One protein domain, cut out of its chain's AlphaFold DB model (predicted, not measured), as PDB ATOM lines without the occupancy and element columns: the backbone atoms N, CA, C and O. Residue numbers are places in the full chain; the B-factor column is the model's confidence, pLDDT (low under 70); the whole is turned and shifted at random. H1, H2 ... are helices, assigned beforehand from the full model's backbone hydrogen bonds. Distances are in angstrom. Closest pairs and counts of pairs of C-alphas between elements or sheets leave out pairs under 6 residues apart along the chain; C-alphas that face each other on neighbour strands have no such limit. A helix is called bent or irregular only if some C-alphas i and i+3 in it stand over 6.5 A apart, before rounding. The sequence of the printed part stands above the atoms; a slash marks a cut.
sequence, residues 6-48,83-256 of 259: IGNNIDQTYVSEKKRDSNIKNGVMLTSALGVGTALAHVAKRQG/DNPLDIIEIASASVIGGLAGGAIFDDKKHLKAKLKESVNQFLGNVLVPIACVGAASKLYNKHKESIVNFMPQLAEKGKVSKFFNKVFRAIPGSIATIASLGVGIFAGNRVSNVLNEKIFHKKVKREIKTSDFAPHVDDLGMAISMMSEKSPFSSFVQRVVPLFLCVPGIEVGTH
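Overview. This is residues 6 to 48 and 83 to 256 of the 259 residues of an uncharacterized protein of Clostridium sp. CAG:768 (UniProt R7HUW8). Long helices lie mostly aligned in an elongated stack: the long H3 has H2 packed on its residues 112 to 131 and H4b packed along it as well, and H5 completes an up-and-down bundle with H3 and H4b, each running against the one before it in the chain. H1 packs on H2 and H7 and sticks out with residues 6 to 19, while H4a makes an arm far from that free end; short H6 packs on H5, and H7 packs on H1, H2, H3 and H5. The 217 printed residues hold seven named helices, H1 to H7 in order, and no named strand, an all helix class. The whole is loose, with a radius of gyration of the C-alphas of 21.2 A and spans of 79 by 42 by 37 A.

Along the chain. The longest helix, H3, covers residues 109 to 150, 58.7 A from C-alpha 109 at (7.733, 52.071, 50.003) to C-alpha 150, with a kink of 70 degrees near residue 144. H2 is residues 85 to 106, 31.1 A. H1 is residues 6 to 46, 60.4 A, beginning at C-alpha 6 (-5.807, 71.946, 68.743). H4, residues 160 to 199, was assigned as one helix by its hydrogen bonds but is bent: C-alphas 170 and 173 are 6.8 A apart. Its arms, H4a of residues 160 to 170 and H4b of residues 173 to 199, 37.8 A, stand at 30 degrees. H5 is residues 211 to 228, 22.5 A, with a kink of 73 degrees near residue 218; H6 is residues 234 to 245; H7 is residues 247 to 255, ending at C-alpha 255 (-2.776, 46.564, 52.230). H3, H5 and H6 are irregular, with C-alphas 143 and 146 8.1 A apart, 216 and 219 7.6 A, and, only just, 240 and 243 7.0 A.

Arrangement. H3 and H4b touch, closest at the C-alphas of Pro 130 and Gly 185, 3.8 A, at a shallow tilt of 31 degrees, opposite ways. H4b and H5 form a hairpin at 13 degrees, closest at C-alphas Ser 175 and Ala 224, 4.4 A. H2 and H3 form another, at 13 degrees; C-alphas Val 96 and Ser 119 are closest, 6.0 A. H7 touches H2, C-alphas Val 96 and Gly 250 being closest at 3.9 A. H1 and H2 touch, closest at C-alphas Ser 32 and Gly 98, 4.2 A. H5 and H6 form a hairpin, closest at C-alphas Ala 215 and Phe 245, 5.1 A. H4a is close to but not clearly touching H3 and H5; H1 and H3 are apart. Every O i to N i+4 pair is within hydrogen-bond range in H2, H4a, H4b and H7, against 36 of 37 in H1, 31 of 38 in H3, 9 of 14 in H5 and 6 of 8 in H6.

Size, cuts and confidence. The C-alphas farthest apart, Ile 6 and Lys 158, are 80.3 A apart. Residues 49 to 82 are not printed, with 15.6 A between C-alphas 48 and 83 across the cut. Of the links printed whole, H4 to H5 is long. Mean pLDDT of the printed part is 82.1; residues 6 to 12, 83, 203 to 207 and 225 to 240 are under 70.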
ATOM      1  N   ILE A   6      -6.354  73.296  68.537       54.41
ATOM      2  CA  ILE A   6      -5.807  71.946  68.743       54.41
ATOM      3  C   ILE A   6      -6.762  70.870  68.187       54.41
ATOM      4  O   ILE A   6      -6.304  69.973  67.491       54.41
ATOM      5  N   GLY A   7      -8.085  71.015  68.369       54.44
ATOM      6  CA  GLY A   7      -9.079  70.062  67.838       54.44
ATOM      7  C   GLY A   7      -9.114  69.983  66.304       54.44
ATOM      8  O   GLY A   7      -9.054  68.897  65.742       54.44
ATOM      9  N   ASN A   8      -9.080  71.132  65.616       58.34
ATOM     10  CA  ASN A   8      -9.164  71.177  64.147       58.34
ATOM     11  C   ASN A   8      -7.972  70.510  63.433       58.34
ATOM     12  O   ASN A   8      -8.156  69.941  62.363       58.34
ATOM     13  N   ASN A   9      -6.761  70.564  64.001       60.75
ATOM     14  CA  ASN A   9      -5.571  69.964  63.382       60.75
ATOM     15  C   ASN A   9      -5.529  68.438  63.543       60.75
ATOM     16  O   ASN A   9      -5.056  67.735  62.648       60.75
ATOM     17  N   ILE A  10      -6.045  67.922  64.662       68.50
ATOM     18  CA  ILE A  10      -6.133  66.479  64.913       68.50
ATOM     19  C   ILE A  10      -7.203  65.869  63.999       68.50
ATOM     20  O   ILE A  10      -6.924  64.888  63.312       68.50
ATOM     21  N   ASP A  11      -8.371  66.510  63.886       69.00
ATOM     22  CA  ASP A  11      -9.440  66.061  62.986       69.00
ATOM     23  C   ASP A  11      -9.027  66.121  61.508       69.00
ATOM     24  O   ASP A  11      -9.305  65.195  60.745       69.00
ATOM     25  N   GLN A  12      -8.301  67.161  61.082       66.81
ATOM     26  CA  GLN A  12      -7.801  67.258  59.704       66.81
ATOM     27  C   GLN A  12      -6.739  66.200  59.381       66.81
ATOM     28  O   GLN A  12      -6.777  65.612  58.297       66.81
ATOM     29  N   THR A  13      -5.821  65.924  60.312       70.00
ATOM     30  CA  THR A  13      -4.813  64.862  60.153       70.00
ATOM     31  C   THR A  13      -5.484  63.494  60.055       70.00
ATOM     32  O   THR A  13      -5.219  62.749  59.115       70.00
ATOM     33  N   TYR A  14      -6.438  63.208  60.944       74.12
ATOM     34  CA  TYR A  14      -7.194  61.958  60.936       74.12
ATOM     35  C   TYR A  14      -8.000  61.760  59.641       74.12
ATOM     36  O   TYR A  14      -7.969  60.691  59.028       74.12
ATOM     37  N   VAL A  15      -8.699  62.799  59.170       74.31
ATOM     38  CA  VAL A  15      -9.455  62.751  57.906       74.31
ATOM     39  C   VAL A  15      -8.520  62.551  56.707       74.31
ATOM     40  O   VAL A  15      -8.853  61.798  55.788       74.31
ATOM     41  N   SER A  16      -7.343  63.181  56.720       78.06
ATOM     42  CA  SER A  16      -6.318  63.032  55.682       78.06
ATOM     43  C   SER A  16      -5.748  61.610  55.632       78.06
ATOM     44  O   SER A  16      -5.710  61.000  54.560       78.06
ATOM     45  N   GLU A  17      -5.389  61.038  56.783       78.81
ATOM     46  CA  GLU A  17      -4.904  59.658  56.893       78.81
ATOM     47  C   GLU A  17      -5.967  58.649  56.461       78.81
ATOM     48  O   GLU A  17      -5.695  57.770  55.644       78.81
ATOM     49  N   LYS A  18      -7.215  58.831  56.902       82.31
ATOM     50  CA  LYS A  18      -8.337  57.980  56.491       82.31
ATOM     51  C   LYS A  18      -8.577  58.030  54.981       82.31
ATOM     52  O   LYS A  18      -8.826  56.997  54.355       82.31
ATOM     53  N   LYS A  19      -8.485  59.217  54.374       85.12
ATOM     54  CA  LYS A  19      -8.609  59.394  52.920       85.12
ATOM     55  C   LYS A  19      -7.451  58.724  52.179       85.12
ATOM     56  O   LYS A  19      -7.676  58.061  51.168       85.12
ATOM     57  N   ARG A  20      -6.228  58.854  52.693       85.00
ATOM     58  CA  ARG A  20      -5.036  58.199  52.147       85.00
ATOM     59  C   ARG A  20      -5.162  56.676  52.194       85.00
ATOM     60  O   ARG A  20      -4.977  56.027  51.170       85.00
ATOM     61  N   ASP A  21      -5.550  56.119  53.334       88.31
ATOM     62  CA  ASP A  21      -5.750  54.678  53.493       88.31
ATOM     63  C   ASP A  21      -6.884  54.151  52.611       88.31
ATOM     64  O   ASP A  21      -6.762  53.074  52.026       88.31
ATOM     65  N   SER A  22      -7.960  54.925  52.441       90.50
ATOM     66  CA  SER A  22      -9.017  54.590  51.486       90.50
ATOM     67  C   SER A  22      -8.496  54.552  50.048       90.50
ATOM     68  O   SER A  22      -8.833  53.633  49.307       90.50
ATOM     69  N   ASN A  23      -7.670  55.518  49.641       90.12
ATOM     70  CA  ASN A  23      -7.098  55.551  48.293       90.12
ATOM     71  C   ASN A  23      -6.167  54.362  48.043       90.12
ATOM     72  O   ASN A  23      -6.201  53.776  46.964       90.12
ATOM     73  N   ILE A  24      -5.382  53.975  49.050       92.94
ATOM     74  CA  ILE A  24      -4.493  52.811  48.979       92.94
ATOM     75  C   ILE A  24      -5.305  51.533  48.834       92.94
ATOM     76  O   ILE A  24      -5.053  50.755  47.918       92.94
ATOM     77  N   LYS A  25      -6.324  51.343  49.679       93.19
ATOM     78  CA  LYS A  25      -7.230  50.191  49.590       93.19
ATOM     79  C   LYS A  25      -7.909  50.111  48.226       93.19
ATOM     80  O   LYS A  25      -7.941  49.035  47.639       93.19
ATOM     81  N   ASN A  26      -8.386  51.236  47.694       93.25
ATOM     82  CA  ASN A  26      -9.017  51.286  46.375       93.25
ATOM     83  C   ASN A  26      -8.025  50.951  45.255       93.25
ATOM     84  O   ASN A  26      -8.341  50.154  44.376       93.25
ATOM     85  N   GLY A  27      -6.817  51.518  45.300       94.44
ATOM     86  CA  GLY A  27      -5.765  51.239  44.324       94.44
ATOM     87  C   GLY A  27      -5.348  49.768  44.328       94.44
ATOM     88  O   GLY A  27      -5.301  49.141  43.273       94.44
ATOM     89  N   VAL A  28      -5.138  49.196  45.514       96.19
ATOM     90  CA  VAL A  28      -4.841  47.770  45.702       96.19
ATOM     91  C   VAL A  28      -5.987  46.890  45.207       96.19
ATOM     92  O   VAL A  28      -5.753  45.919  44.494       96.19
ATOM     93  N   MET A  29      -7.232  47.224  45.552       95.38
ATOM     94  CA  MET A  29      -8.403  46.476  45.099       95.38
ATOM     95  C   MET A  29      -8.495  46.465  43.571       95.38
ATOM     96  O   MET A  29      -8.729  45.410  42.983       95.38
ATOM     97  N   LEU A  30      -8.267  47.612  42.925       95.50
ATOM     98  CA  LEU A  30      -8.263  47.725  41.468       95.50
ATOM     99  C   LEU A  30      -7.171  46.859  40.842       95.50
ATOM    100  O   LEU A  30      -7.451  46.114  39.908       95.50
ATOM    101  N   THR A  31      -5.938  46.904  41.348       96.75
ATOM    102  CA  THR A  31      -4.840  46.119  40.769       96.75
ATOM    103  C   THR A  31      -4.975  44.621  41.042       96.75
ATOM    104  O   THR A  31      -4.651  43.825  40.163       96.75
ATOM    105  N   SER A  32      -5.509  44.211  42.197       95.44
ATOM    106  CA  SER A  32      -5.873  42.811  42.462       95.44
ATOM    107  C   SER A  32      -6.976  42.327  41.526       95.44
ATOM    108  O   SER A  32      -6.841  41.257  40.934       95.44
ATOM    109  N   ALA A  33      -8.029  43.127  41.326       93.69
ATOM    110  CA  ALA A  33      -9.108  42.804  40.396       93.69
ATOM    111  C   ALA A  33      -8.614  42.728  38.944       93.69
ATOM    112  O   ALA A  33      -9.035  41.844  38.201       93.69
ATOM    113  N   LEU A  34      -7.688  43.606  38.543       94.31
ATOM    114  CA  LEU A  34      -7.027  43.531  37.238       94.31
ATOM    115  C   LEU A  34      -6.206  42.244  37.106       94.31
ATOM    116  O   LEU A  34      -6.351  41.542  36.107       94.31
ATOM    117  N   GLY A  35      -5.410  41.888  38.118       94.75
ATOM    118  CA  GLY A  35      -4.664  40.627  38.156       94.75
ATOM    119  C   GLY A  35      -5.581  39.417  37.971       94.75
ATOM    120  O   GLY A  35      -5.417  38.648  37.023       94.75
ATOM    121  N   VAL A  36      -6.624  39.311  38.795       92.31
ATOM    122  CA  VAL A  36      -7.655  38.270  38.676       92.31
ATOM    123  C   VAL A  36      -8.308  38.276  37.294       92.31
ATOM    124  O   VAL A  36      -8.402  37.229  36.662       92.31
ATOM    125  N   GLY A  37      -8.722  39.438  36.789       89.50
ATOM    126  CA  GLY A  37      -9.368  39.568  35.483       89.50
ATOM    127  C   GLY A  37      -8.482  39.090  34.330       89.50
ATOM    128  O   GLY A  37      -8.966  38.406  33.427       89.50
ATOM    129  N   THR A  38      -7.180  39.388  34.377       90.62
ATOM    130  CA  THR A  38      -6.218  38.917  33.367       90.62
ATOM    131  C   THR A  38      -6.031  37.401  33.403       90.62
ATOM    132  O   THR A  38      -6.094  36.764  32.350       90.62
ATOM    133  N   ALA A  39      -5.896  36.806  34.592       91.69
ATOM    134  CA  ALA A  39      -5.802  35.354  34.746       91.69
ATOM    135  C   ALA A  39      -7.103  34.653  34.330       91.69
ATOM    136  O   ALA A  39      -7.071  33.693  33.567       91.69
ATOM    137  N   LEU A  40      -8.267  35.179  34.723       87.00
ATOM    138  CA  LEU A  40      -9.563  34.668  34.268       87.00
ATOM    139  C   LEU A  40      -9.689  34.701  32.746       87.00
ATOM    140  O   LEU A  40     -10.189  33.746  32.157       87.00
ATOM    141  N   ALA A  41      -9.250  35.781  32.098       85.50
ATOM    142  CA  ALA A  41      -9.256  35.864  30.643       85.50
ATOM    143  C   ALA A  41      -8.350  34.785  30.032       85.50
ATOM    144  O   ALA A  41      -8.759  34.100  29.091       85.50
ATOM    145  N   HIS A  42      -7.154  34.584  30.589       88.88
ATOM    146  CA  HIS A  42      -6.227  33.549  30.139       88.88
ATOM    147  C   HIS A  42      -6.800  32.129  30.313       88.88
ATOM    148  O   HIS A  42      -6.847  31.363  29.344       88.88
ATOM    149  N   VAL A  43      -7.349  31.807  31.488       86.38
ATOM    150  CA  VAL A  43      -8.051  30.540  31.764       86.38
ATOM    151  C   VAL A  43      -9.240  30.356  30.815       86.38
ATOM    152  O   VAL A  43      -9.392  29.301  30.196       86.38
ATOM    153  N   ALA A  44     -10.053  31.393  30.603       80.31
ATOM    154  CA  ALA A  44     -11.182  31.335  29.680       80.31
ATOM    155  C   ALA A  44     -10.725  31.047  28.240       80.31
ATOM    156  O   ALA A  44     -11.300  30.204  27.544       80.31
ATOM    157  N   LYS A  45      -9.645  31.685  27.782       83.62
ATOM    158  CA  LYS A  45      -9.082  31.411  26.457       83.62
ATOM    159  C   LYS A  45      -8.625  29.960  26.325       83.62
ATOM    160  O   LYS A  45      -8.942  29.333  25.312       83.62
ATOM    161  N   ARG A  46      -7.942  29.417  27.343       84.81
ATOM    162  CA  ARG A  46      -7.524  28.004  27.406       84.81
ATOM    163  C   ARG A  46      -8.715  27.046  27.324       84.81
ATOM    164  O   ARG A  46      -8.625  26.019  26.660       84.81
ATOM    165  N   GLN A  47      -9.846  27.400  27.932       77.62
ATOM    166  CA  GLN A  47     -11.075  26.597  27.900       77.62
ATOM    167  C   GLN A  47     -11.897  26.744  26.605       77.62
ATOM    168  O   GLN A  47     -12.947  26.110  26.469       77.62
ATOM    169  N   GLY A  48     -11.419  27.529  25.632       74.31
ATOM    170  CA  GLY A  48     -12.027  27.666  24.305       74.31
ATOM    171  C   GLY A  48     -12.963  28.866  24.147       74.31
ATOM    172  O   GLY A  48     -13.620  28.992  23.107       74.31
ATOM    173  N   ASP A  83     -12.933  24.093  38.343       68.94
ATOM    174  CA  ASP A  83     -12.729  22.878  39.141       68.94
ATOM    175  C   ASP A  83     -11.269  22.375  39.075       68.94
ATOM    176  O   ASP A  83     -10.885  21.455  39.797       68.94
ATOM    177  N   ASN A  84     -10.449  22.920  38.166       78.31
ATOM    178  CA  ASN A  84      -9.036  22.577  38.056       78.31
ATOM    179  C   ASN A  84      -8.211  23.376  39.083       78.31
ATOM    180  O   ASN A  84      -8.117  24.599  38.948       78.31
ATOM    181  N   PRO A  85      -7.508  22.711  40.020       80.06
ATOM    182  CA  PRO A  85      -6.676  23.383  41.017       80.06
ATOM    183  C   PRO A  85      -5.637  24.337  40.419       80.06
ATOM    184  O   PRO A  85      -5.323  25.361  41.015       80.06
ATOM    185  N   LEU A  86      -5.110  24.028  39.228       86.12
ATOM    186  CA  LEU A  86      -4.139  24.893  38.556       86.12
ATOM    187  C   LEU A  86      -4.750  26.227  38.120       86.12
ATOM    188  O   LEU A  86      -4.058  27.240  38.154       86.12
ATOM    189  N   ASP A  87      -6.030  26.238  37.747       86.75
ATOM    190  CA  ASP A  87      -6.720  27.463  37.346       86.75
ATOM    191  C   ASP A  87      -6.978  28.348  38.584       86.75
ATOM    192  O   ASP A  87      -6.766  29.559  38.526       86.75
ATOM    193  N   ILE A  88      -7.322  27.751  39.736       84.81
ATOM    194  CA  ILE A  88      -7.441  28.465  41.022       84.81
ATOM    195  C   ILE A  88      -6.091  29.044  41.467       84.81
ATOM    196  O   ILE A  88      -6.018  30.219  41.831       84.81
ATOM    197  N   ILE A  89      -5.010  28.257  41.391       90.75
ATOM    198  CA  ILE A  89      -3.652  28.716  41.723       90.75
ATOM    199  C   ILE A  89      -3.234  29.873  40.810       90.75
ATOM    200  O   ILE A  89      -2.681  30.858  41.298       90.75
ATOM    201  N   GLU A  90      -3.518  29.789  39.507       92.19
ATOM    202  CA  GLU A  90      -3.207  30.846  38.542       92.19
ATOM    203  C   GLU A  90      -3.902  32.159  38.932       92.19
ATOM    204  O   GLU A  90      -3.241  33.186  39.103       92.19
ATOM    205  N   ILE A  91      -5.216  32.121  39.167       91.31
ATOM    206  CA  ILE A  91      -6.007  33.305  39.525       91.31
ATOM    207  C   ILE A  91      -5.578  33.878  40.883       91.31
ATOM    208  O   ILE A  91      -5.397  35.091  41.011       91.31
ATOM    209  N   ALA A  92      -5.370  33.026  41.889       91.38
ATOM    210  CA  ALA A  92      -4.903  33.447  43.207       91.38
ATOM    211  C   ALA A  92      -3.500  34.073  43.143       91.38
ATOM    212  O   ALA A  92      -3.246  35.097  43.776       91.38
ATOM    213  N   SER A  93      -2.594  33.506  42.338       93.44
ATOM    214  CA  SER A  93      -1.250  34.056  42.134       93.44
ATOM    215  C   SER A  93      -1.300  35.432  41.467       93.44
ATOM    216  O   SER A  93      -0.644  36.367  41.926       93.44
ATOM    217  N   ALA A  94      -2.147  35.597  40.448       95.75
ATOM    218  CA  ALA A  94      -2.333  36.867  39.762       95.75
ATOM    219  C   ALA A  94      -2.966  37.923  40.678       95.75
ATOM    220  O   ALA A  94      -2.580  39.089  40.628       95.75
ATOM    221  N   SER A  95      -3.880  37.515  41.563       96.44
ATOM    222  CA  SER A  95      -4.426  38.370  42.620       96.44
ATOM    223  C   SER A  95      -3.344  38.869  43.574       96.44
ATOM    224  O   SER A  95      -3.235  40.076  43.799       96.44
ATOM    225  N   VAL A  96      -2.506  37.960  44.089       97.00
ATOM    226  CA  VAL A  96      -1.382  38.276  44.984       97.00
ATOM    227  C   VAL A  96      -0.397  39.232  44.312       97.00
ATOM    228  O   VAL A  96      -0.021  40.240  44.911       97.00
ATOM    229  N   ILE A  97      -0.025  38.969  43.056       97.12
ATOM    230  CA  ILE A  97       0.869  39.834  42.273       97.12
ATOM    231  C   ILE A  97       0.228  41.205  42.034       97.12
ATOM    232  O   ILE A  97       0.876  42.229  42.250       97.12
ATOM    233  N   GLY A  98      -1.045  41.245  41.636       96.88
ATOM    234  CA  GLY A  98      -1.791  42.486  41.436       96.88
ATOM    235  C   GLY A  98      -1.904  43.303  42.722       96.88
ATOM    236  O   GLY A  98      -1.702  44.516  42.715       96.88
ATOM    237  N   GLY A  99      -2.143  42.639  43.850       96.94
ATOM    238  CA  GLY A  99      -2.181  43.250  45.172       96.94
ATOM    239  C   GLY A  99      -0.839  43.833  45.594       96.94
ATOM    240  O   GLY A  99      -0.760  44.994  45.989       96.94
ATOM    241  N   LEU A 100       0.236  43.058  45.436       96.81
ATOM    242  CA  LEU A 100       1.600  43.502  45.705       96.81
ATOM    243  C   LEU A 100       1.983  44.714  44.844       96.81
ATOM    244  O   LEU A 100       2.526  45.683  45.371       96.81
ATOM    245  N   ALA A 101       1.666  44.684  43.546       96.31
ATOM    246  CA  ALA A 101       1.910  45.796  42.632       96.31
ATOM    247  C   ALA A 101       1.128  47.051  43.051       96.31
ATOM    248  O   ALA A 101       1.709  48.129  43.149       96.31
ATOM    249  N   GLY A 102      -0.159  46.915  43.384       95.56
ATOM    250  CA  GLY A 102      -0.961  48.025  43.905       95.56
ATOM    251  C   GLY A 102      -0.392  48.594  45.197       95.56
ATOM    252  O   GLY A 102      -0.219  49.802  45.323       95.56
ATOM    253  N   GLY A 103      -0.014  47.729  46.133       94.38
ATOM    254  CA  GLY A 103       0.601  48.148  47.385       94.38
ATOM    255  C   GLY A 103       1.959  48.828  47.187       94.38
ATOM    256  O   GLY A 103       2.316  49.697  47.973       94.38
ATOM    257  N   ALA A 104       2.707  48.475  46.140       94.50
ATOM    258  CA  ALA A 104       3.972  49.121  45.791       94.50
ATOM    259  C   ALA A 104       3.792  50.488  45.104       94.50
ATOM    260  O   ALA A 104       4.652  51.356  45.251       94.50
ATOM    261  N   ILE A 105       2.705  50.669  44.345       95.50
ATOM    262  CA  ILE A 105       2.392  51.908  43.617       95.50
ATOM    263  C   ILE A 105       1.711  52.923  44.541       95.50
ATOM    264  O   ILE A 105       2.079  54.097  44.540       95.50
ATOM    265  N   PHE A 106       0.708  52.488  45.305       93.44
ATOM    266  CA  PHE A 106      -0.190  53.388  46.027       93.44
ATOM    267  C   PHE A 106       0.217  53.637  47.487       93.44
ATOM    268  O   PHE A 106      -0.140  54.684  48.026       93.44
ATOM    269  N   ASP A 107       0.948  52.722  48.132       92.62
ATOM    270  CA  ASP A 107       1.371  52.858  49.536       92.62
ATOM    271  C   ASP A 107       2.841  53.297  49.679       92.62
ATOM    272  O   ASP A 107       3.628  53.267  48.733       92.62
ATOM    273  N   ASP A 108       3.242  53.683  50.894       90.00
ATOM    274  CA  ASP A 108       4.632  54.024  51.185       90.00
ATOM    275  C   ASP A 108       5.569  52.827  50.975       90.00
ATOM    276  O   ASP A 108       5.378  51.739  51.533       90.00
ATOM    277  N   LYS A 109       6.688  53.075  50.279       89.56
ATOM    278  CA  LYS A 109       7.733  52.071  50.003       89.56
ATOM    279  C   LYS A 109       8.300  51.414  51.265       89.56
ATOM    280  O   LYS A 109       8.746  50.271  51.200       89.56
ATOM    281  N   LYS A 110       8.235  52.089  52.423       90.62
ATOM    282  CA  LYS A 110       8.652  51.535  53.725       90.62
ATOM    283  C   LYS A 110       7.900  50.248  54.090       90.62
ATOM    284  O   LYS A 110       8.445  49.387  54.770       90.62
ATOM    285  N   HIS A 111       6.677  50.081  53.587       91.62
ATOM    286  CA  HIS A 111       5.854  48.902  53.835       91.62
ATOM    287  C   HIS A 111       6.037  47.795  52.784       91.62
ATOM    288  O   HIS A 111       5.461  46.724  52.938       91.62
ATOM    289  N   LEU A 112       6.835  47.995  51.728       91.50
ATOM    290  CA  LEU A 112       6.973  47.015  50.641       91.50
ATOM    291  C   LEU A 112       7.515  45.664  51.132       91.50
ATOM    292  O   LEU A 112       7.031  44.613  50.718       91.50
ATOM    293  N   LYS A 113       8.474  45.678  52.065       90.19
ATOM    294  CA  LYS A 113       9.017  44.448  52.662       90.19
ATOM    295  C   LYS A 113       7.939  43.663  53.415       90.19
ATOM    296  O   LYS A 113       7.907  42.443  53.310       90.19
ATOM    297  N   ALA A 114       7.046  44.357  54.122       90.62
ATOM    298  CA  ALA A 114       5.899  43.749  54.798       90.62
ATOM    299  C   ALA A 114       4.995  43.028  53.793       90.62
ATOM    300  O   ALA A 114       4.671  41.857  53.961       90.62
ATOM    301  N   LYS A 115       4.653  43.719  52.703       94.31
ATOM    302  CA  LYS A 115       3.790  43.196  51.638       94.31
ATOM    303  C   LYS A 115       4.406  41.998  50.929       94.31
ATOM    304  O   LYS A 115       3.712  41.029  50.659       94.31
ATOM    305  N   LEU A 116       5.717  42.016  50.678       93.00
ATOM    306  CA  LEU A 116       6.431  40.869  50.109       93.00
ATOM    307  C   LEU A 116       6.333  39.636  51.016       93.00
ATOM    308  O   LEU A 116       6.024  38.550  50.533       93.00
ATOM    309  N   LYS A 117       6.528  39.795  52.329       90.38
ATOM    310  CA  LYS A 117       6.343  38.693  53.288       90.38
ATOM    311  C   LYS A 117       4.910  38.173  53.270       90.38
ATOM    312  O   LYS A 117       4.694  36.965  53.200       90.38
ATOM    313  N   GLU A 118       3.939  39.082  53.274       92.00
ATOM    314  CA  GLU A 118       2.531  38.709  53.219       92.00
ATOM    315  C   GLU A 118       2.180  37.998  51.912       92.00
ATOM    316  O   GLU A 118       1.434  37.028  51.938       92.00
ATOM    317  N   SER A 119       2.779  38.396  50.786       93.06
ATOM    318  CA  SER A 119       2.580  37.736  49.491       93.06
ATOM    319  C   SER A 119       2.981  36.264  49.530       93.06
ATOM    320  O   SER A 119       2.240  35.404  49.057       93.06
ATOM    321  N   VAL A 120       4.102  35.962  50.187       91.44
ATOM    322  CA  VAL A 120       4.577  34.593  50.388       91.44
ATOM    323  C   VAL A 120       3.653  33.840  51.345       91.44
ATOM    324  O   VAL A 120       3.295  32.699  51.066       91.44
ATOM    325  N   ASN A 121       3.225  34.469  52.441       89.69
ATOM    326  CA  ASN A 121       2.331  33.839  53.414       89.69
ATOM    327  C   ASN A 121       0.964  33.500  52.815       89.69
ATOM    328  O   ASN A 121       0.481  32.388  53.006       89.69
ATOM    329  N   GLN A 122       0.372  34.431  52.072       88.00
ATOM    330  CA  GLN A 122      -0.912  34.247  51.409       88.00
ATOM    331  C   GLN A 122      -0.819  33.172  50.333       88.00
ATOM    332  O   GLN A 122      -1.622  32.245  50.305       88.00
ATOM    333  N   PHE A 123       0.207  33.234  49.484       89.81
ATOM    334  CA  PHE A 123       0.348  32.261  48.411       89.81
ATOM    335  C   PHE A 123       0.657  30.852  48.938       89.81
ATOM    336  O   PHE A 123      -0.018  29.891  48.580       89.81
ATOM    337  N   LEU A 124       1.643  30.699  49.822       87.75
ATOM    338  CA  LEU A 124       2.039  29.376  50.307       87.75
ATOM    339  C   LEU A 124       1.067  28.836  51.358       87.75
ATOM    340  O   LEU A 124       0.588  27.711  51.236       87.75
ATOM    341  N   GLY A 125       0.781  29.631  52.388       84.31
ATOM    342  CA  GLY A 125      -0.015  29.207  53.535       84.31
ATOM    343  C   GLY A 125      -1.507  29.151  53.240       84.31
ATOM    344  O   GLY A 125      -2.148  28.169  53.593       84.31
ATOM    345  N   ASN A 126      -2.052  30.158  52.556       86.19
ATOM    346  CA  ASN A 126      -3.503  30.272  52.390       86.19
ATOM    347  C   ASN A 126      -4.019  29.747  51.050       86.19
ATOM    348  O   ASN A 126      -5.204  29.448  50.952       86.19
ATOM    349  N   VAL A 127      -3.168  29.603  50.031       86.94
ATOM    350  CA  VAL A 127      -3.575  29.077  48.716       86.94
ATOM    351  C   VAL A 127      -3.036  27.664  48.503       86.94
ATOM    352  O   VAL A 127      -3.819  26.723  48.406       86.94
ATOM    353  N   LEU A 128      -1.712  27.476  48.462       89.81
ATOM    354  CA  LEU A 128      -1.135  26.190  48.051       89.81
ATOM    355  C   LEU A 128      -1.380  25.056  49.050       89.81
ATOM    356  O   LEU A 128      -1.758  23.960  48.635       89.81
ATOM    357  N   VAL A 129      -1.148  25.284  50.346       89.94
ATOM    358  CA  VAL A 129      -1.274  24.218  51.353       89.94
ATOM    359  C   VAL A 129      -2.711  23.685  51.450       89.94
ATOM    360  O   VAL A 129      -2.870  22.463  51.377       89.94
ATOM    361  N   PRO A 130      -3.765  24.522  51.541       85.94
ATOM    362  CA  PRO A 130      -5.122  23.997  51.616       85.94
ATOM    363  C   PRO A 130      -5.554  23.287  50.328       85.94
ATOM    364  O   PRO A 130      -6.095  22.185  50.417       85.94
ATOM    365  N   ILE A 131      -5.209  23.818  49.144       87.12
ATOM    366  CA  ILE A 131      -5.468  23.146  47.855       87.12
ATOM    367  C   ILE A 131      -4.774  21.778  47.802       87.12
ATOM    368  O   ILE A 131      -5.371  20.785  47.383       87.12
ATOM    369  N   ALA A 132      -3.521  21.688  48.255       88.38
ATOM    370  CA  ALA A 132      -2.790  20.425  48.296       88.38
ATOM    371  C   ALA A 132      -3.441  19.414  49.256       88.38
ATOM    372  O   ALA A 132      -3.552  18.233  48.920       88.38
ATOM    373  N   CYS A 133      -3.908  19.866  50.424       87.81
ATOM    374  CA  CYS A 133      -4.632  19.029  51.381       87.81
ATOM    375  C   CYS A 133      -5.949  18.497  50.802       87.81
ATOM    376  O   CYS A 133      -6.198  17.292  50.887       87.81
ATOM    377  N   VAL A 134      -6.750  19.355  50.163       84.38
ATOM    378  CA  VAL A 134      -7.995  18.954  49.486       84.38
ATOM    379  C   VAL A 134      -7.698  17.977  48.345       84.38
ATOM    380  O   VAL A 134      -8.337  16.927  48.243       84.38
ATOM    381  N   GLY A 135      -6.672  18.240  47.532       85.88
ATOM    382  CA  GLY A 135      -6.249  17.348  46.450       85.88
ATOM    383  C   GLY A 135      -5.807  15.964  46.946       85.88
ATOM    384  O   GLY A 135      -6.206  14.938  46.385       85.88
ATOM    385  N   ALA A 136      -5.028  15.912  48.030       87.44
ATOM    386  CA  ALA A 136      -4.601  14.660  48.651       87.44
ATOM    387  C   ALA A 136      -5.786  13.879  49.241       87.44
ATOM    388  O   ALA A 136      -5.906  12.672  49.008       87.44
ATOM    389  N   ALA A 137      -6.689  14.563  49.949       86.50
ATOM    390  CA  ALA A 137      -7.897  13.960  50.503       86.50
ATOM    391  C   ALA A 137      -8.829  13.437  49.406       86.50
ATOM    392  O   ALA A 137      -9.315  12.315  49.508       86.50
ATOM    393  N   SER A 138      -9.008  14.188  48.317       84.69
ATOM    394  CA  SER A 138      -9.784  13.764  47.147       84.69
ATOM    395  C   SER A 138      -9.190  12.510  46.501       84.69
ATOM    396  O   SER A 138      -9.909  11.551  46.208       84.69
ATOM    397  N   LYS A 139      -7.860  12.443  46.345       87.38
ATOM    398  CA  LYS A 139      -7.177  11.249  45.823       87.38
ATOM    399  C   LYS A 139      -7.374  10.033  46.733       87.38
ATOM    400  O   LYS A 139      -7.642   8.938  46.237       87.38
ATOM    401  N   LEU A 140      -7.269  10.221  48.050       87.25
ATOM    402  CA  LEU A 140      -7.486   9.155  49.027       87.25
ATOM    403  C   LEU A 140      -8.950   8.691  49.039       87.25
ATOM    404  O   LEU A 140      -9.214   7.493  48.976       87.25
ATOM    405  N   TYR A 141      -9.895   9.629  49.041       84.75
ATOM    406  CA  TYR A 141     -11.325   9.345  48.974       84.75
ATOM    407  C   TYR A 141     -11.671   8.544  47.720       84.75
ATOM    408  O   TYR A 141     -12.311   7.504  47.820       84.75
ATOM    409  N   ASN A 142     -11.188   8.965  46.548       85.31
ATOM    410  CA  ASN A 142     -11.451   8.267  45.292       85.31
ATOM    411  C   ASN A 142     -10.912   6.828  45.292       85.31
ATOM    412  O   ASN A 142     -11.565   5.944  44.745       85.31
ATOM    413  N   LYS A 143      -9.778   6.570  45.959       89.06
ATOM    414  CA  LYS A 143      -9.224   5.216  46.122       89.06
ATOM    415  C   LYS A 143     -10.116   4.303  46.972       89.06
ATOM    416  O   LYS A 143     -10.171   3.106  46.721       89.06
ATOM    417  N   HIS A 144     -10.814   4.859  47.962       88.00
ATOM    418  CA  HIS A 144     -11.659   4.109  48.901       88.00
ATOM    419  C   HIS A 144     -13.163   4.333  48.682       88.00
ATOM    420  O   HIS A 144     -13.985   3.930  49.505       88.00
ATOM    421  N   LYS A 145     -13.532   4.959  47.560       82.44
ATOM    422  CA  LYS A 145     -14.879   5.466  47.303       82.44
ATOM    423  C   LYS A 145     -15.935   4.378  47.365       82.44
ATOM    424  O   LYS A 145     -16.960   4.590  47.998       82.44
ATOM    425  N   GLU A 146     -15.694   3.230  46.739       82.19
ATOM    426  CA  GLU A 146     -16.668   2.133  46.725       82.19
ATOM    427  C   GLU A 146     -16.947   1.616  48.135       82.19
ATOM    428  O   GLU A 146     -18.103   1.498  48.521       82.19
ATOM    429  N   SER A 147     -15.904   1.415  48.944       82.44
ATOM    430  CA  SER A 147     -16.062   0.996  50.337       82.44
ATOM    431  C   SER A 147     -16.860   2.027  51.139       82.44
ATOM    432  O   SER A 147     -17.858   1.673  51.756       82.44
ATOM    433  N   ILE A 148     -16.503   3.312  51.054       82.31
ATOM    434  CA  ILE A 148     -17.168   4.390  51.805       82.31
ATOM    435  C   ILE A 148     -18.629   4.570  51.368       82.31
ATOM    436  O   ILE A 148     -19.516   4.753  52.198       82.31
ATOM    437  N   VAL A 149     -18.894   4.516  50.062       80.25
ATOM    438  CA  VAL A 149     -20.240   4.679  49.499       80.25
ATOM    439  C   VAL A 149     -21.133   3.477  49.818       80.25
ATOM    440  O   VAL A 149     -22.332   3.658  50.022       80.25
ATOM    441  N   ASN A 150     -20.573   2.270  49.913       80.69
ATOM    442  CA  ASN A 150     -21.327   1.067  50.272       80.69
ATOM    443  C   ASN A 150     -21.796   1.064  51.736       80.69
ATOM    444  O   ASN A 150     -22.777   0.397  52.048       80.69
ATOM    445  N   PHE A 151     -21.160   1.844  52.616       82.69
ATOM    446  CA  PHE A 151     -21.628   2.069  53.990       82.69
ATOM    447  C   PHE A 151     -22.745   3.119  54.099       82.69
ATOM    448  O   PHE A 151     -23.316   3.290  55.176       82.69
ATOM    449  N   MET A 152     -23.072   3.838  53.018       81.62
ATOM    450  CA  MET A 152     -24.140   4.837  53.046       81.62
ATOM    451  C   MET A 152     -25.519   4.190  52.898       81.62
ATOM    452  O   MET A 152     -25.696   3.330  52.031       81.62
ATOM    453  N   PRO A 153     -26.519   4.624  53.688       78.31
ATOM    454  CA  PRO A 153     -27.877   4.119  53.559       78.31
ATOM    455  C   PRO A 153     -28.414   4.404  52.150       78.31
ATOM    456  O   PRO A 153     -28.323   5.525  51.648       78.31
ATOM    457  N   GLN A 154     -28.975   3.377  51.505       78.75
ATOM    458  CA  GLN A 154     -29.619   3.494  50.197       78.75
ATOM    459  C   GLN A 154     -31.099   3.136  50.328       78.75
ATOM    460  O   GLN A 154     -31.462   2.063  50.804       78.75
ATOM    461  N   LEU A 155     -31.965   4.048  49.901       78.38
ATOM    462  CA  LEU A 155     -33.397   3.818  49.778       78.38
ATOM    463  C   LEU A 155     -33.677   2.962  48.538       78.38
ATOM    464  O   LEU A 155     -33.032   3.119  47.498       78.38
ATOM    465  N   ALA A 156     -34.689   2.097  48.612       77.44
ATOM    466  CA  ALA A 156     -35.156   1.343  47.453       77.44
ATOM    467  C   ALA A 156     -35.586   2.302  46.324       77.44
ATOM    468  O   ALA A 156     -36.360   3.232  46.563       77.44
ATOM    469  N   GLU A 157     -35.103   2.087  45.093       73.62
ATOM    470  CA  GLU A 157     -35.316   2.994  43.954       73.62
ATOM    471  C   GLU A 157     -36.739   2.924  43.365       73.62
ATOM    472  O   GLU A 157     -36.942   2.566  42.208       73.62
ATOM    473  N   LYS A 158     -37.747   3.292  44.159       75.94
ATOM    474  CA  LYS A 158     -39.165   3.252  43.771       75.94
ATOM    475  C   LYS A 158     -39.671   4.528  43.079       75.94
ATOM    476  O   LYS A 158     -40.827   4.580  42.676       75.94
ATOM    477  N   GLY A 159     -38.834   5.557  42.901       80.00
ATOM    478  CA  GLY A 159     -39.216   6.771  42.171       80.00
ATOM    479  C   GLY A 159     -38.114   7.827  42.029       80.00
ATOM    480  O   GLY A 159     -36.964   7.631  42.425       80.00
ATOM    481  N   LYS A 160     -38.466   8.993  41.465       74.50
ATOM    482  CA  LYS A 160     -37.539  10.140  41.313       74.50
ATOM    483  C   LYS A 160     -37.007  10.647  42.660       74.50
ATOM    484  O   LYS A 160     -35.855  11.060  42.731       74.50
ATOM    485  N   VAL A 161     -37.825  10.575  43.711       73.94
ATOM    486  CA  VAL A 161     -37.481  11.021  45.070       73.94
ATOM    487  C   VAL A 161     -36.450  10.089  45.716       73.94
ATOM    488  O   VAL A 161     -35.418  10.554  46.184       73.94
ATOM    489  N   SER A 162     -36.635   8.767  45.652       77.38
ATOM    490  CA  SER A 162     -35.661   7.806  46.200       77.38
ATOM    491  C   SER A 162     -34.314   7.853  45.469       77.38
ATOM    492  O   SER A 162     -33.264   7.812  46.103       77.38
ATOM    493  N   LYS A 163     -34.325   8.017  44.134       76.00
ATOM    494  CA  LYS A 163     -33.099   8.221  43.338       76.00
ATOM    495  C   LYS A 163     -32.368   9.508  43.725       76.00
ATOM    496  O   LYS A 163     -31.141   9.558  43.694       76.00
ATOM    497  N   PHE A 164     -33.118  10.544  44.093       75.81
ATOM    498  CA  PHE A 164     -32.566  11.807  44.557       75.81
ATOM    499  C   PHE A 164     -31.890  11.669  45.929       75.81
ATOM    500  O   PHE A 164     -30.713  11.998  46.051       75.81
ATOM    501  N   PHE A 165     -32.574  11.098  46.924       76.38
ATOM    502  CA  PHE A 165     -31.992  10.862  48.251       76.38
ATOM    503  C   PHE A 165     -30.750   9.963  48.195       76.38
ATOM    504  O   PHE A 165     -29.738  10.289  48.808       76.38
ATOM    505  N   ASN A 166     -30.758   8.904  47.377       80.06
ATOM    506  CA  ASN A 166     -29.569   8.070  47.164       80.06
ATOM    507  C   ASN A 166     -28.389   8.866  46.593       80.06
ATOM    508  O   ASN A 166     -27.242   8.616  46.953       80.06
ATOM    509  N   LYS A 167     -28.644   9.850  45.722       76.88
ATOM    510  CA  LYS A 167     -27.596  10.728  45.192       76.88
ATOM    511  C   LYS A 167     -27.015  11.642  46.275       76.88
ATOM    512  O   LYS A 167     -25.801  11.817  46.299       76.88
ATOM    513  N   VAL A 168     -27.857  12.174  47.166       76.00
ATOM    514  CA  VAL A 168     -27.423  12.982  48.319       76.00
ATOM    515  C   VAL A 168     -26.588  12.135  49.279       76.00
ATOM    516  O   VAL A 168     -25.454  12.499  49.571       76.00
ATOM    517  N   PHE A 169     -27.073  10.956  49.686       79.62
ATOM    518  CA  PHE A 169     -26.326  10.059  50.577       79.62
ATOM    519  C   PHE A 169     -24.955   9.671  50.014       79.62
ATOM    520  O   PHE A 169     -23.972   9.630  50.748       79.62
ATOM    521  N   ARG A 170     -24.850   9.466  48.696       78.19
ATOM    522  CA  ARG A 170     -23.571   9.182  48.025       78.19
ATOM    523  C   ARG A 170     -22.623  10.385  47.964       78.19
ATOM    524  O   ARG A 170     -21.424  10.186  47.792       78.19
ATOM    525  N   ALA A 171     -23.136  11.609  48.078       76.50
ATOM    526  CA  ALA A 171     -22.349  12.838  48.022       76.50
ATOM    527  C   ALA A 171     -21.816  13.275  49.397       76.50
ATOM    528  O   ALA A 171     -20.726  13.844  49.461       76.50
ATOM    529  N   ILE A 172     -22.531  12.949  50.485       81.25
ATOM    530  CA  ILE A 172     -22.174  13.322  51.867       81.25
ATOM    531  C   ILE A 172     -20.711  12.993  52.215       81.25
ATOM    532  O   ILE A 172     -20.013  13.895  52.679       81.25
ATOM    533  N   PRO A 173     -20.189  11.771  51.974       83.62
ATOM    534  CA  PRO A 173     -18.822  11.449  52.377       83.62
ATOM    535  C   PRO A 173     -17.764  12.287  51.655       83.62
ATOM    536  O   PRO A 173     -16.779  12.687  52.268       83.62
ATOM    537  N   GLY A 174     -17.983  12.578  50.367       81.69
ATOM    538  CA  GLY A 174     -17.096  13.438  49.586       81.69
ATOM    539  C   GLY A 174     -17.100  14.872  50.113       81.69
ATOM    540  O   GLY A 174     -16.036  15.433  50.354       81.69
ATOM    541  N   SER A 175     -18.281  15.432  50.387       80.44
ATOM    542  CA  SER A 175     -18.414  16.778  50.956       80.44
ATOM    543  C   SER A 175     -17.771  16.907  52.337       80.44
ATOM    544  O   SER A 175     -17.051  17.872  52.586       80.44
ATOM    545  N   ILE A 176     -17.981  15.928  53.226       84.00
ATOM    546  CA  ILE A 176     -17.347  15.909  54.554       84.00
ATOM    547  C   ILE A 176     -15.826  15.840  54.413       84.00
ATOM    548  O   ILE A 176     -15.121  16.591  55.084       84.00
ATOM    549  N   ALA A 177     -15.313  14.978  53.530       85.62
ATOM    550  CA  ALA A 177     -13.879  14.865  53.286       85.62
ATOM    551  C   ALA A 177     -13.283  16.186  52.772       85.62
ATOM    552  O   ALA A 177     -12.237  16.606  53.265       85.62
ATOM    553  N   THR A 178     -13.953  16.874  51.844       84.44
ATOM    554  CA  THR A 178     -13.529  18.196  51.355       84.44
ATOM    555  C   THR A 178     -13.524  19.235  52.475       84.44
ATOM    556  O   THR A 178     -12.498  19.866  52.701       84.44
ATOM    557  N   ILE A 179     -14.611  19.372  53.243       84.75
ATOM    558  CA  ILE A 179     -14.698  20.361  54.335       84.75
ATOM    559  C   ILE A 179     -13.641  20.087  55.415       84.75
ATOM    560  O   ILE A 179     -12.944  21.002  55.855       84.75
ATOM    561  N   ALA A 180     -13.483  18.825  55.824       87.12
ATOM    562  CA  ALA A 180     -12.506  18.437  56.834       87.12
ATOM    563  C   ALA A 180     -11.065  18.655  56.348       87.12
ATOM    564  O   ALA A 180     -10.245  19.212  57.078       87.12
ATOM    565  N   SER A 181     -10.751  18.250  55.114       87.44
ATOM    566  CA  SER A 181      -9.412  18.428  54.537       87.44
ATOM    567  C   SER A 181      -9.063  19.889  54.293       87.44
ATOM    568  O   SER A 181      -7.917  20.267  54.525       87.44
ATOM    569  N   LEU A 182     -10.037  20.719  53.921       87.19
ATOM    570  CA  LEU A 182      -9.861  22.161  53.826       87.19
ATOM    571  C   LEU A 182      -9.575  22.778  55.200       87.19
ATOM    572  O   LEU A 182      -8.617  23.533  55.340       87.19
ATOM    573  N   GLY A 183     -10.338  22.409  56.236       85.19
ATOM    574  CA  GLY A 183     -10.091  22.869  57.607       85.19
ATOM    575  C   GLY A 183      -8.697  22.484  58.119       85.19
ATOM    576  O   GLY A 183      -7.972  23.322  58.659       85.19
ATOM    577  N   VAL A 184      -8.279  21.234  57.883       88.88
ATOM    578  CA  VAL A 184      -6.910  20.768  58.177       88.88
ATOM    579  C   VAL A 184      -5.880  21.546  57.361       88.88
ATOM    580  O   VAL A 184      -4.854  21.950  57.903       88.88
ATOM    581  N   GLY A 185      -6.157  21.776  56.080       87.50
ATOM    582  CA  GLY A 185      -5.298  22.505  55.160       87.50
ATOM    583  C   GLY A 185      -5.059  23.947  55.584       87.50
ATOM    584  O   GLY A 185      -3.916  24.383  55.598       87.50
ATOM    585  N   ILE A 186      -6.095  24.664  56.020       86.31
ATOM    586  CA  ILE A 186      -5.979  26.035  56.542       86.31
ATOM    587  C   ILE A 186      -5.150  26.051  57.828       86.31
ATOM    588  O   ILE A 186      -4.245  26.870  57.983       86.31
ATOM    589  N   PHE A 187      -5.383  25.104  58.740       86.50
ATOM    590  CA  PHE A 187      -4.597  25.012  59.970       86.50
ATOM    591  C   PHE A 187      -3.119  24.674  59.702       86.50
ATOM    592  O   PHE A 187      -2.213  25.264  60.297       86.50
ATOM    593  N   ALA A 188      -2.861  23.739  58.783       87.75
ATOM    594  CA  ALA A 188      -1.517  23.394  58.334       87.75
ATOM    595  C   ALA A 188      -0.850  24.569  57.607       87.75
ATOM    596  O   ALA A 188       0.315  24.866  57.863       87.75
ATOM    597  N   GLY A 189      -1.605  25.276  56.769       85.50
ATOM    598  CA  GLY A 189      -1.203  26.492  56.077       85.50
ATOM    599  C   GLY A 189      -0.743  27.565  57.051       85.50
ATOM    600  O   GLY A 189       0.375  28.061  56.934       85.50
ATOM    601  N   ASN A 190      -1.524  27.808  58.105       85.94
ATOM    602  CA  ASN A 190      -1.149  28.738  59.162       85.94
ATOM    603  C   ASN A 190       0.147  28.320  59.886       85.94
ATOM    604  O   ASN A 190       0.998  29.156  60.194       85.94
ATOM    605  N   ARG A 191       0.359  27.016  60.131       85.19
ATOM    606  CA  ARG A 191       1.643  26.523  60.666       85.19
ATOM    607  C   ARG A 191       2.800  26.781  59.704       85.19
ATOM    608  O   ARG A 191       3.858  27.210  60.157       85.19
ATOM    609  N   VAL A 192       2.608  26.552  58.407       84.94
ATOM    610  CA  VAL A 192       3.618  26.852  57.384       84.94
ATOM    611  C   VAL A 192       3.927  28.348  57.369       84.94
ATOM    612  O   VAL A 192       5.097  28.705  57.443       84.94
ATOM    613  N   SER A 193       2.922  29.226  57.391       81.56
ATOM    614  CA  SER A 193       3.119  30.679  57.491       81.56
ATOM    615  C   SER A 193       3.891  31.084  58.748       81.56
ATOM    616  O   SER A 193       4.786  31.921  58.675       81.56
ATOM    617  N   ASN A 194       3.617  30.456  59.896       82.31
ATOM    618  CA  ASN A 194       4.383  30.688  61.125       82.31
ATOM    619  C   ASN A 194       5.848  30.254  60.984       82.31
ATOM    620  O   ASN A 194       6.749  31.002  61.360       82.31
ATOM    621  N   VAL A 195       6.107  29.097  60.370       83.75
ATOM    622  CA  VAL A 195       7.475  28.633  60.090       83.75
ATOM    623  C   VAL A 195       8.193  29.569  59.114       83.75
ATOM    624  O   VAL A 195       9.369  29.861  59.318       83.75
ATOM    625  N   LEU A 196       7.512  30.068  58.080       81.38
ATOM    626  CA  LEU A 196       8.068  31.047  57.139       81.38
ATOM    627  C   LEU A 196       8.415  32.358  57.861       81.38
ATOM    628  O   LEU A 196       9.524  32.875  57.707       81.38
ATOM    629  N   ASN A 197       7.514  32.849  58.714       76.69
ATOM    630  CA  ASN A 197       7.738  34.046  59.522       76.69
ATOM    631  C   ASN A 197       8.939  33.900  60.464       76.69
ATOM    632  O   ASN A 197       9.780  34.799  60.522       76.69
ATOM    633  N   GLU A 198       9.069  32.764  61.148       79.88
ATOM    634  CA  GLU A 198      10.157  32.521  62.098       79.88
ATOM    635  C   GLU A 198      11.500  32.235  61.412       79.88
ATOM    636  O   GLU A 198      12.526  32.797  61.805       79.88
ATOM    637  N   LYS A 199      11.518  31.369  60.390       78.81
ATOM    638  CA  LYS A 199      12.761  30.871  59.779       78.81
ATOM    639  C   LYS A 199      13.280  31.730  58.637       78.81
ATOM    640  O   LYS A 199      14.491  31.848  58.497       78.81
ATOM    641  N   ILE A 200      12.393  32.295  57.817       76.25
ATOM    642  CA  ILE A 200      12.783  33.084  56.638       76.25
ATOM    643  C   ILE A 200      12.750  34.574  56.959       76.25
ATOM    644  O   ILE A 200      13.630  35.325  56.548       76.25
ATOM    645  N   PHE A 201      11.742  35.018  57.711       76.56
ATOM    646  CA  PHE A 201      11.548  36.442  57.989       76.56
ATOM    647  C   PHE A 201      12.005  36.883  59.381       76.56
ATOM    648  O   PHE A 201      11.902  38.077  59.684       76.56
ATOM    649  N   HIS A 202      12.527  35.953  60.190       77.19
ATOM    650  CA  HIS A 202      13.057  36.166  61.541       77.19
ATOM    651  C   HIS A 202      12.129  36.979  62.464       77.19
ATOM    652  O   HIS A 202      12.591  37.703  63.346       77.19
ATOM    653  N   LYS A 203      10.809  36.863  62.277       66.81
ATOM    654  CA  LYS A 203       9.786  37.486  63.123       66.81
ATOM    655  C   LYS A 203       9.024  36.400  63.877       66.81
ATOM    656  O   LYS A 203       8.338  35.583  63.271       66.81
ATOM    657  N   LYS A 204       9.089  36.434  65.213       57.06
ATOM    658  CA  LYS A 204       8.229  35.627  66.096       57.06
ATOM    659  C   LYS A 204       6.849  36.273  66.205       57.06
ATOM    660  O   LYS A 204       6.499  36.831  67.238       57.06
ATOM    661  N   VAL A 205       6.087  36.247  65.119       58.44
ATOM    662  CA  VAL A 205       4.685  36.669  65.129       58.44
ATOM    663  C   VAL A 205       3.852  35.439  64.819       58.44
ATOM    664  O   VAL A 205       3.948  34.892  63.720       58.44
ATOM    665  N   LYS A 206       3.057  34.993  65.799       58.38
ATOM    666  CA  LYS A 206       2.037  33.970  65.568       58.38
ATOM    667  C   LYS A 206       0.969  34.588  64.675       58.38
ATOM    668  O   LYS A 206       0.242  35.478  65.100       58.38
ATOM    669  N   ARG A 207       0.894  34.129  63.434       63.38
ATOM    670  CA  ARG A 207      -0.226  34.394  62.544       63.38
ATOM    671  C   ARG A 207      -1.444  33.647  63.090       63.38
ATOM    672  O   ARG A 207      -1.396  32.435  63.328       63.38
ATOM    673  N   GLU A 208      -2.509  34.394  63.343       73.88
ATOM    674  CA  GLU A 208      -3.822  33.846  63.674       73.88
ATOM    675  C   GLU A 208      -4.594  33.543  62.390       73.88
ATOM    676  O   GLU A 208      -4.395  34.209  61.372       73.88
ATOM    677  N   ILE A 209      -5.463  32.533  62.446       74.12
ATOM    678  CA  ILE A 209      -6.337  32.184  61.324       74.12
ATOM    679  C   ILE A 209      -7.357  33.306  61.157       74.12
ATOM    680  O   ILE A 209      -8.096  33.623  62.091       74.12
ATOM    681  N   LYS A 210      -7.416  33.888  59.964       78.06
ATOM    682  CA  LYS A 210      -8.380  34.926  59.606       78.06
ATOM    683  C   LYS A 210      -9.530  34.326  58.812       78.06
ATOM    684  O   LYS A 210      -9.382  33.340  58.098       78.06
ATOM    685  N   THR A 211     -10.694  34.964  58.875       70.19
ATOM    686  CA  THR A 211     -11.847  34.583  58.041       70.19
ATOM    687  C   THR A 211     -11.562  34.745  56.546       70.19
ATOM    688  O   THR A 211     -12.101  34.000  55.731       70.19
ATOM    689  N   SER A 212     -10.676  35.668  56.177       75.81
ATOM    690  CA  SER A 212     -10.173  35.856  54.815       75.81
ATOM    691  C   SER A 212      -9.340  34.682  54.295       75.81
ATOM    692  O   SER A 212      -9.327  34.470  53.083       75.81
ATOM    693  N   ASP A 213      -8.742  33.858  55.165       78.56
ATOM    694  CA  ASP A 213      -7.974  32.670  54.759       78.56
ATOM    695  C   ASP A 213      -8.870  31.610  54.075       78.56
ATOM    696  O   ASP A 213      -8.380  30.742  53.354       78.56
ATOM    697  N   PHE A 214     -10.195  31.699  54.255       76.75
ATOM    698  CA  PHE A 214     -11.189  30.847  53.592       76.75
ATOM    699  C   PHE A 214     -11.612  31.370  52.216       76.75
ATOM    700  O   PHE A 214     -12.185  30.612  51.434       76.75
ATOM    701  N   ALA A 215     -11.353  32.645  51.906       80.12
ATOM    702  CA  ALA A 215     -11.802  33.270  50.665       80.12
ATOM    703  C   ALA A 215     -11.322  32.523  49.402       80.12
ATOM    704  O   ALA A 215     -12.143  32.313  48.509       80.12
ATOM    705  N   PRO A 216     -10.067  32.036  49.315       77.06
ATOM    706  CA  PRO A 216      -9.616  31.296  48.137       77.06
ATOM    707  C   PRO A 216     -10.358  29.982  47.882       77.06
ATOM    708  O   PRO A 216     -10.290  29.484  46.767       77.06
ATOM    709  N   HIS A 217     -11.060  29.453  48.890       81.25
ATOM    710  CA  HIS A 217     -11.671  28.117  48.893       81.25
ATOM    711  C   HIS A 217     -13.202  28.170  48.976       81.25
ATOM    712  O   HIS A 217     -13.866  27.203  49.360       81.25
ATOM    713  N   VAL A 218     -13.795  29.330  48.674       78.00
ATOM    714  CA  VAL A 218     -15.258  29.507  48.643       78.00
ATOM    715  C   VAL A 218     -15.907  28.626  47.573       78.00
ATOM    716  O   VAL A 218     -17.066  28.233  47.726       78.00
ATOM    717  N   ASP A 219     -15.174  28.281  46.517       74.94
ATOM    718  CA  ASP A 219     -15.600  27.330  45.496       74.94
ATOM    719  C   ASP A 219     -15.782  25.919  46.066       74.94
ATOM    720  O   ASP A 219     -16.872  25.357  45.945       74.94
ATOM    721  N   ASP A 220     -14.770  25.398  46.760       77.00
ATOM    722  CA  ASP A 220     -14.756  24.082  47.392       77.00
ATOM    723  C   ASP A 220     -15.817  23.985  48.490       77.00
ATOM    724  O   ASP A 220     -16.568  23.008  48.551       77.00
ATOM    725  N   LEU A 221     -15.942  25.020  49.327       74.56
ATOM    726  CA  LEU A 221     -16.981  25.100  50.356       74.56
ATOM    727  C   LEU A 221     -18.378  25.146  49.739       74.56
ATOM    728  O   LEU A 221     -19.265  24.395  50.147       74.56
ATOM    729  N   GLY A 222     -18.582  26.006  48.743       72.62
ATOM    730  CA  GLY A 222     -19.872  26.155  48.085       72.62
ATOM    731  C   GLY A 222     -20.290  24.890  47.340       72.62
ATOM    732  O   GLY A 222     -21.454  24.492  47.413       72.62
ATOM    733  N   MET A 223     -19.344  24.211  46.692       70.75
ATOM    734  CA  MET A 223     -19.556  22.920  46.040       70.75
ATOM    735  C   MET A 223     -19.837  21.809  47.052       70.75
ATOM    736  O   MET A 223     -20.816  21.080  46.885       70.75
ATOM    737  N   ALA A 224     -19.054  21.703  48.128       74.56
ATOM    738  CA  ALA A 224     -19.264  20.701  49.171       74.56
ATOM    739  C   ALA A 224     -20.634  20.863  49.850       74.56
ATOM    740  O   ALA A 224     -21.360  19.878  50.009       74.56
ATOM    741  N   ILE A 225     -21.028  22.099  50.172       69.06
ATOM    742  CA  ILE A 225     -22.334  22.427  50.760       69.06
ATOM    743  C   ILE A 225     -23.462  22.184  49.747       69.06
ATOM    744  O   ILE A 225     -24.470  21.568  50.086       69.06
ATOM    745  N   SER A 226     -23.295  22.593  48.484       67.31
ATOM    746  CA  SER A 226     -24.296  22.362  47.430       67.31
ATOM    747  C   SER A 226     -24.488  20.885  47.101       67.31
ATOM    748  O   SER A 226     -25.550  20.508  46.618       67.31
ATOM    749  N   MET A 227     -23.476  20.045  47.309       64.38
ATOM    750  CA  MET A 227     -23.593  18.595  47.161       64.38
ATOM    751  C   MET A 227     -24.406  17.953  48.298       64.38
ATOM    752  O   MET A 227     -24.932  16.856  48.117       64.38
ATOM    753  N   MET A 228     -24.538  18.640  49.438       62.69
ATOM    754  CA  MET A 228     -25.314  18.210  50.610       62.69
ATOM    755  C   MET A 228     -26.709  18.853  50.693       62.69
ATOM    756  O   MET A 228     -27.578  18.330  51.384       62.69
ATOM    757  N   SER A 229     -26.929  19.971  50.002       54.56
ATOM    758  CA  SER A 229     -28.179  20.736  49.986       54.56
ATOM    759  C   SER A 229     -28.940  20.523  48.670       54.56
ATOM    760  O   SER A 229     -28.338  20.374  47.606       54.56
ATOM    761  N   GLU A 230     -30.272  20.457  48.729       50.69
ATOM    762  CA  GLU A 230     -31.147  20.245  47.569       50.69
ATOM    763  C   GLU A 230     -30.874  21.215  46.410       50.69
ATOM    764  O   GLU A 230     -30.432  22.343  46.622       50.69
ATOM    765  N   LYS A 231     -31.148  20.745  45.175       52.34
ATOM    766  CA  LYS A 231     -30.986  21.451  43.887       52.34
ATOM    767  C   LYS A 231     -30.903  22.965  44.062       52.34
ATOM    768  O   LYS A 231     -31.935  23.601  44.270       52.34
ATOM    769  N   SER A 232     -29.729  23.552  43.862       49.03
ATOM    770  CA  SER A 232     -29.676  25.000  43.805       49.03
ATOM    771  C   SER A 232     -28.829  25.509  42.647       49.03
ATOM    772  O   SER A 232     -27.735  24.991  42.411       49.03
ATOM    773  N   PRO A 233     -29.276  26.579  41.959       53.19
ATOM    774  CA  PRO A 233     -28.408  27.458  41.172       53.19
ATOM    775  C   PRO A 233     -27.193  27.999  41.960       53.19
ATOM    776  O   PRO A 233     -26.379  28.723  41.395       53.19
ATOM    777  N   PHE A 234     -27.046  27.627  43.236       55.12
ATOM    778  CA  PHE A 234     -25.918  27.893  44.114       55.12
ATOM    779  C   PHE A 234     -24.556  27.478  43.554       55.12
ATOM    780  O   PHE A 234     -23.646  28.280  43.657       55.12
ATOM    781  N   SER A 235     -24.376  26.318  42.908       57.91
ATOM    782  CA  SER A 235     -23.047  25.973  42.353       57.91
ATOM    783  C   SER A 235     -22.636  26.920  41.219       57.91
ATOM    784  O   SER A 235     -21.505  27.398  41.171       57.91
ATOM    785  N   SER A 236     -23.586  27.269  40.347       59.81
ATOM    786  CA  SER A 236     -23.382  28.262  39.289       59.81
ATOM    787  C   SER A 236     -23.224  29.676  39.850       59.81
ATOM    788  O   SER A 236     -22.476  30.463  39.287       59.81
ATOM    789  N   PHE A 237     -23.899  30.018  40.950       63.28
ATOM    790  CA  PHE A 237     -23.719  31.294  41.646       63.28
ATOM    791  C   PHE A 237     -22.345  31.383  42.315       63.28
ATOM    792  O   PHE A 237     -21.647  32.371  42.114       63.28
ATOM    793  N   VAL A 238     -21.935  30.335  43.035       63.06
ATOM    794  CA  VAL A 238     -20.622  30.214  43.675       63.06
ATOM    795  C   VAL A 238     -19.544  30.416  42.624       63.06
ATOM    796  O   VAL A 238     -18.800  31.377  42.751       63.06
ATOM    797  N   GLN A 239     -19.547  29.650  41.525       66.44
ATOM    798  CA  GLN A 239     -18.578  29.787  40.422       66.44
ATOM    799  C   GLN A 239     -18.485  31.211  39.839       66.44
ATOM    800  O   GLN A 239     -17.416  31.621  39.394       66.44
ATOM    801  N   ARG A 240     -19.574  31.991  39.873       69.56
ATOM    802  CA  ARG A 240     -19.586  33.398  39.430       69.56
ATOM    803  C   ARG A 240     -18.951  34.351  40.441       69.56
ATOM    804  O   ARG A 240     -18.414  35.379  40.038       69.56
ATOM    805  N   VAL A 241     -19.015  34.033  41.734       72.94
ATOM    806  CA  VAL A 241     -18.454  34.866  42.810       72.94
ATOM    807  C   VAL A 241     -17.047  34.443  43.233       72.94
ATOM    808  O   VAL A 241     -16.340  35.279  43.788       72.94
ATOM    809  N   VAL A 242     -16.598  33.216  42.921       77.44
ATOM    810  CA  VAL A 242     -15.224  32.731  43.195       77.44
ATOM    811  C   VAL A 242     -14.160  33.760  42.817       77.44
ATOM    812  O   VAL A 242     -13.317  34.064  43.659       77.44
ATOM    813  N   PRO A 243     -14.188  34.382  41.620       79.94
ATOM    814  CA  PRO A 243     -13.123  35.305  41.260       79.94
ATOM    815  C   PRO A 243     -13.097  36.575  42.122       79.94
ATOM    816  O   PRO A 243     -12.033  37.151  42.340       79.94
ATOM    817  N   LEU A 244     -14.243  36.992  42.673       84.12
ATOM    818  CA  LEU A 244     -14.299  38.105  43.624       84.12
ATOM    819  C   LEU A 244     -13.620  37.730  44.943       84.12
ATOM    820  O   LEU A 244     -12.836  38.515  45.470       84.12
ATOM    821  N   PHE A 245     -13.858  36.519  45.449       84.50
ATOM    822  CA  PHE A 245     -13.182  36.037  46.655       84.50
ATOM    823  C   PHE A 245     -11.683  35.823  46.437       84.50
ATOM    824  O   PHE A 245     -10.884  36.132  47.318       84.50
ATOM    825  N   LEU A 246     -11.278  35.415  45.234       87.56
ATOM    826  CA  LEU A 246      -9.866  35.313  44.873       87.56
ATOM    827  C   LEU A 246      -9.162  36.672  44.799       87.56
ATOM    828  O   LEU A 246      -7.936  36.695  44.803       87.56
ATOM    829  N   CYS A 247      -9.871  37.806  44.811       91.75
ATOM    830  CA  CYS A 247      -9.246  39.123  44.985       91.75
ATOM    831  C   CYS A 247      -8.738  39.350  46.422       91.75
ATOM    832  O   CYS A 247      -7.821  40.147  46.620       91.75
ATOM    833  N   VAL A 248      -9.304  38.664  47.424       91.81
ATOM    834  CA  VAL A 248      -9.012  38.899  48.850       91.81
ATOM    835  C   VAL A 248      -7.534  38.683  49.198       91.81
ATOM    836  O   VAL A 248      -6.966  39.598  49.790       91.81
ATOM    837  N   PRO A 249      -6.861  37.587  48.785       91.81
ATOM    838  CA  PRO A 249      -5.427  37.421  49.027       91.81
ATOM    839  C   PRO A 249      -4.597  38.596  48.511       91.81
ATOM    840  O   PRO A 249      -3.741  39.112  49.220       91.81
ATOM    841  N   GLY A 250      -4.886  39.076  47.298       94.38
ATOM    842  CA  GLY A 250      -4.245  40.261  46.738       94.38
ATOM    843  C   GLY A 250      -4.482  41.515  47.573       94.38
ATOM    844  O   GLY A 250      -3.540  42.251  47.868       94.38
ATOM    845  N   ILE A 251      -5.718  41.737  48.014       95.06
ATOM    846  CA  ILE A 251      -6.064  42.890  48.848       95.06
ATOM    847  C   ILE A 251      -5.317  42.844  50.182       95.06
ATOM    848  O   ILE A 251      -4.757  43.858  50.604       95.06
ATOM    849  N   GLU A 252      -5.250  41.679  50.826       93.31
ATOM    850  CA  GLU A 252      -4.506  41.508  52.074       93.31
ATOM    851  C   GLU A 252      -3.015  41.770  51.883       93.31
ATOM    852  O   GLU A 252      -2.427  42.508  52.668       93.31
ATOM    853  N   VAL A 253      -2.419  41.266  50.798       95.44
ATOM    854  CA  VAL A 253      -1.018  41.535  50.447       95.44
ATOM    855  C   VAL A 253      -0.771  43.018  50.225       95.44
ATOM    856  O   VAL A 253       0.155  43.588  50.800       95.44
ATOM    857  N   GLY A 254      -1.586  43.662  49.392       92.94
ATOM    858  CA  GLY A 254      -1.371  45.045  48.983       92.94
ATOM    859  C   GLY A 254      -1.679  46.069  50.069       92.94
ATOM    860  O   GLY A 254      -1.160  47.181  50.014       92.94
ATOM    861  N   THR A 255      -2.474  45.705  51.075       94.44
ATOM    862  CA  THR A 255      -2.776  46.564  52.230       94.44
ATOM    863  C   THR A 255      -1.943  46.226  53.462       94.44
ATOM    864  O   THR A 255      -2.003  46.957  54.451       94.44
ATOM    865  N   HIS A 256      -1.125  45.169  53.410       93.44
ATOM    866  CA  HIS A 256      -0.310  44.773  54.547       93.44
ATOM    867  C   HIS A 256       0.735  45.837  54.894       93.44
ATOM    868  O   HIS A 256       1.484  46.351  54.049       93.44
TER     869      HIS A 256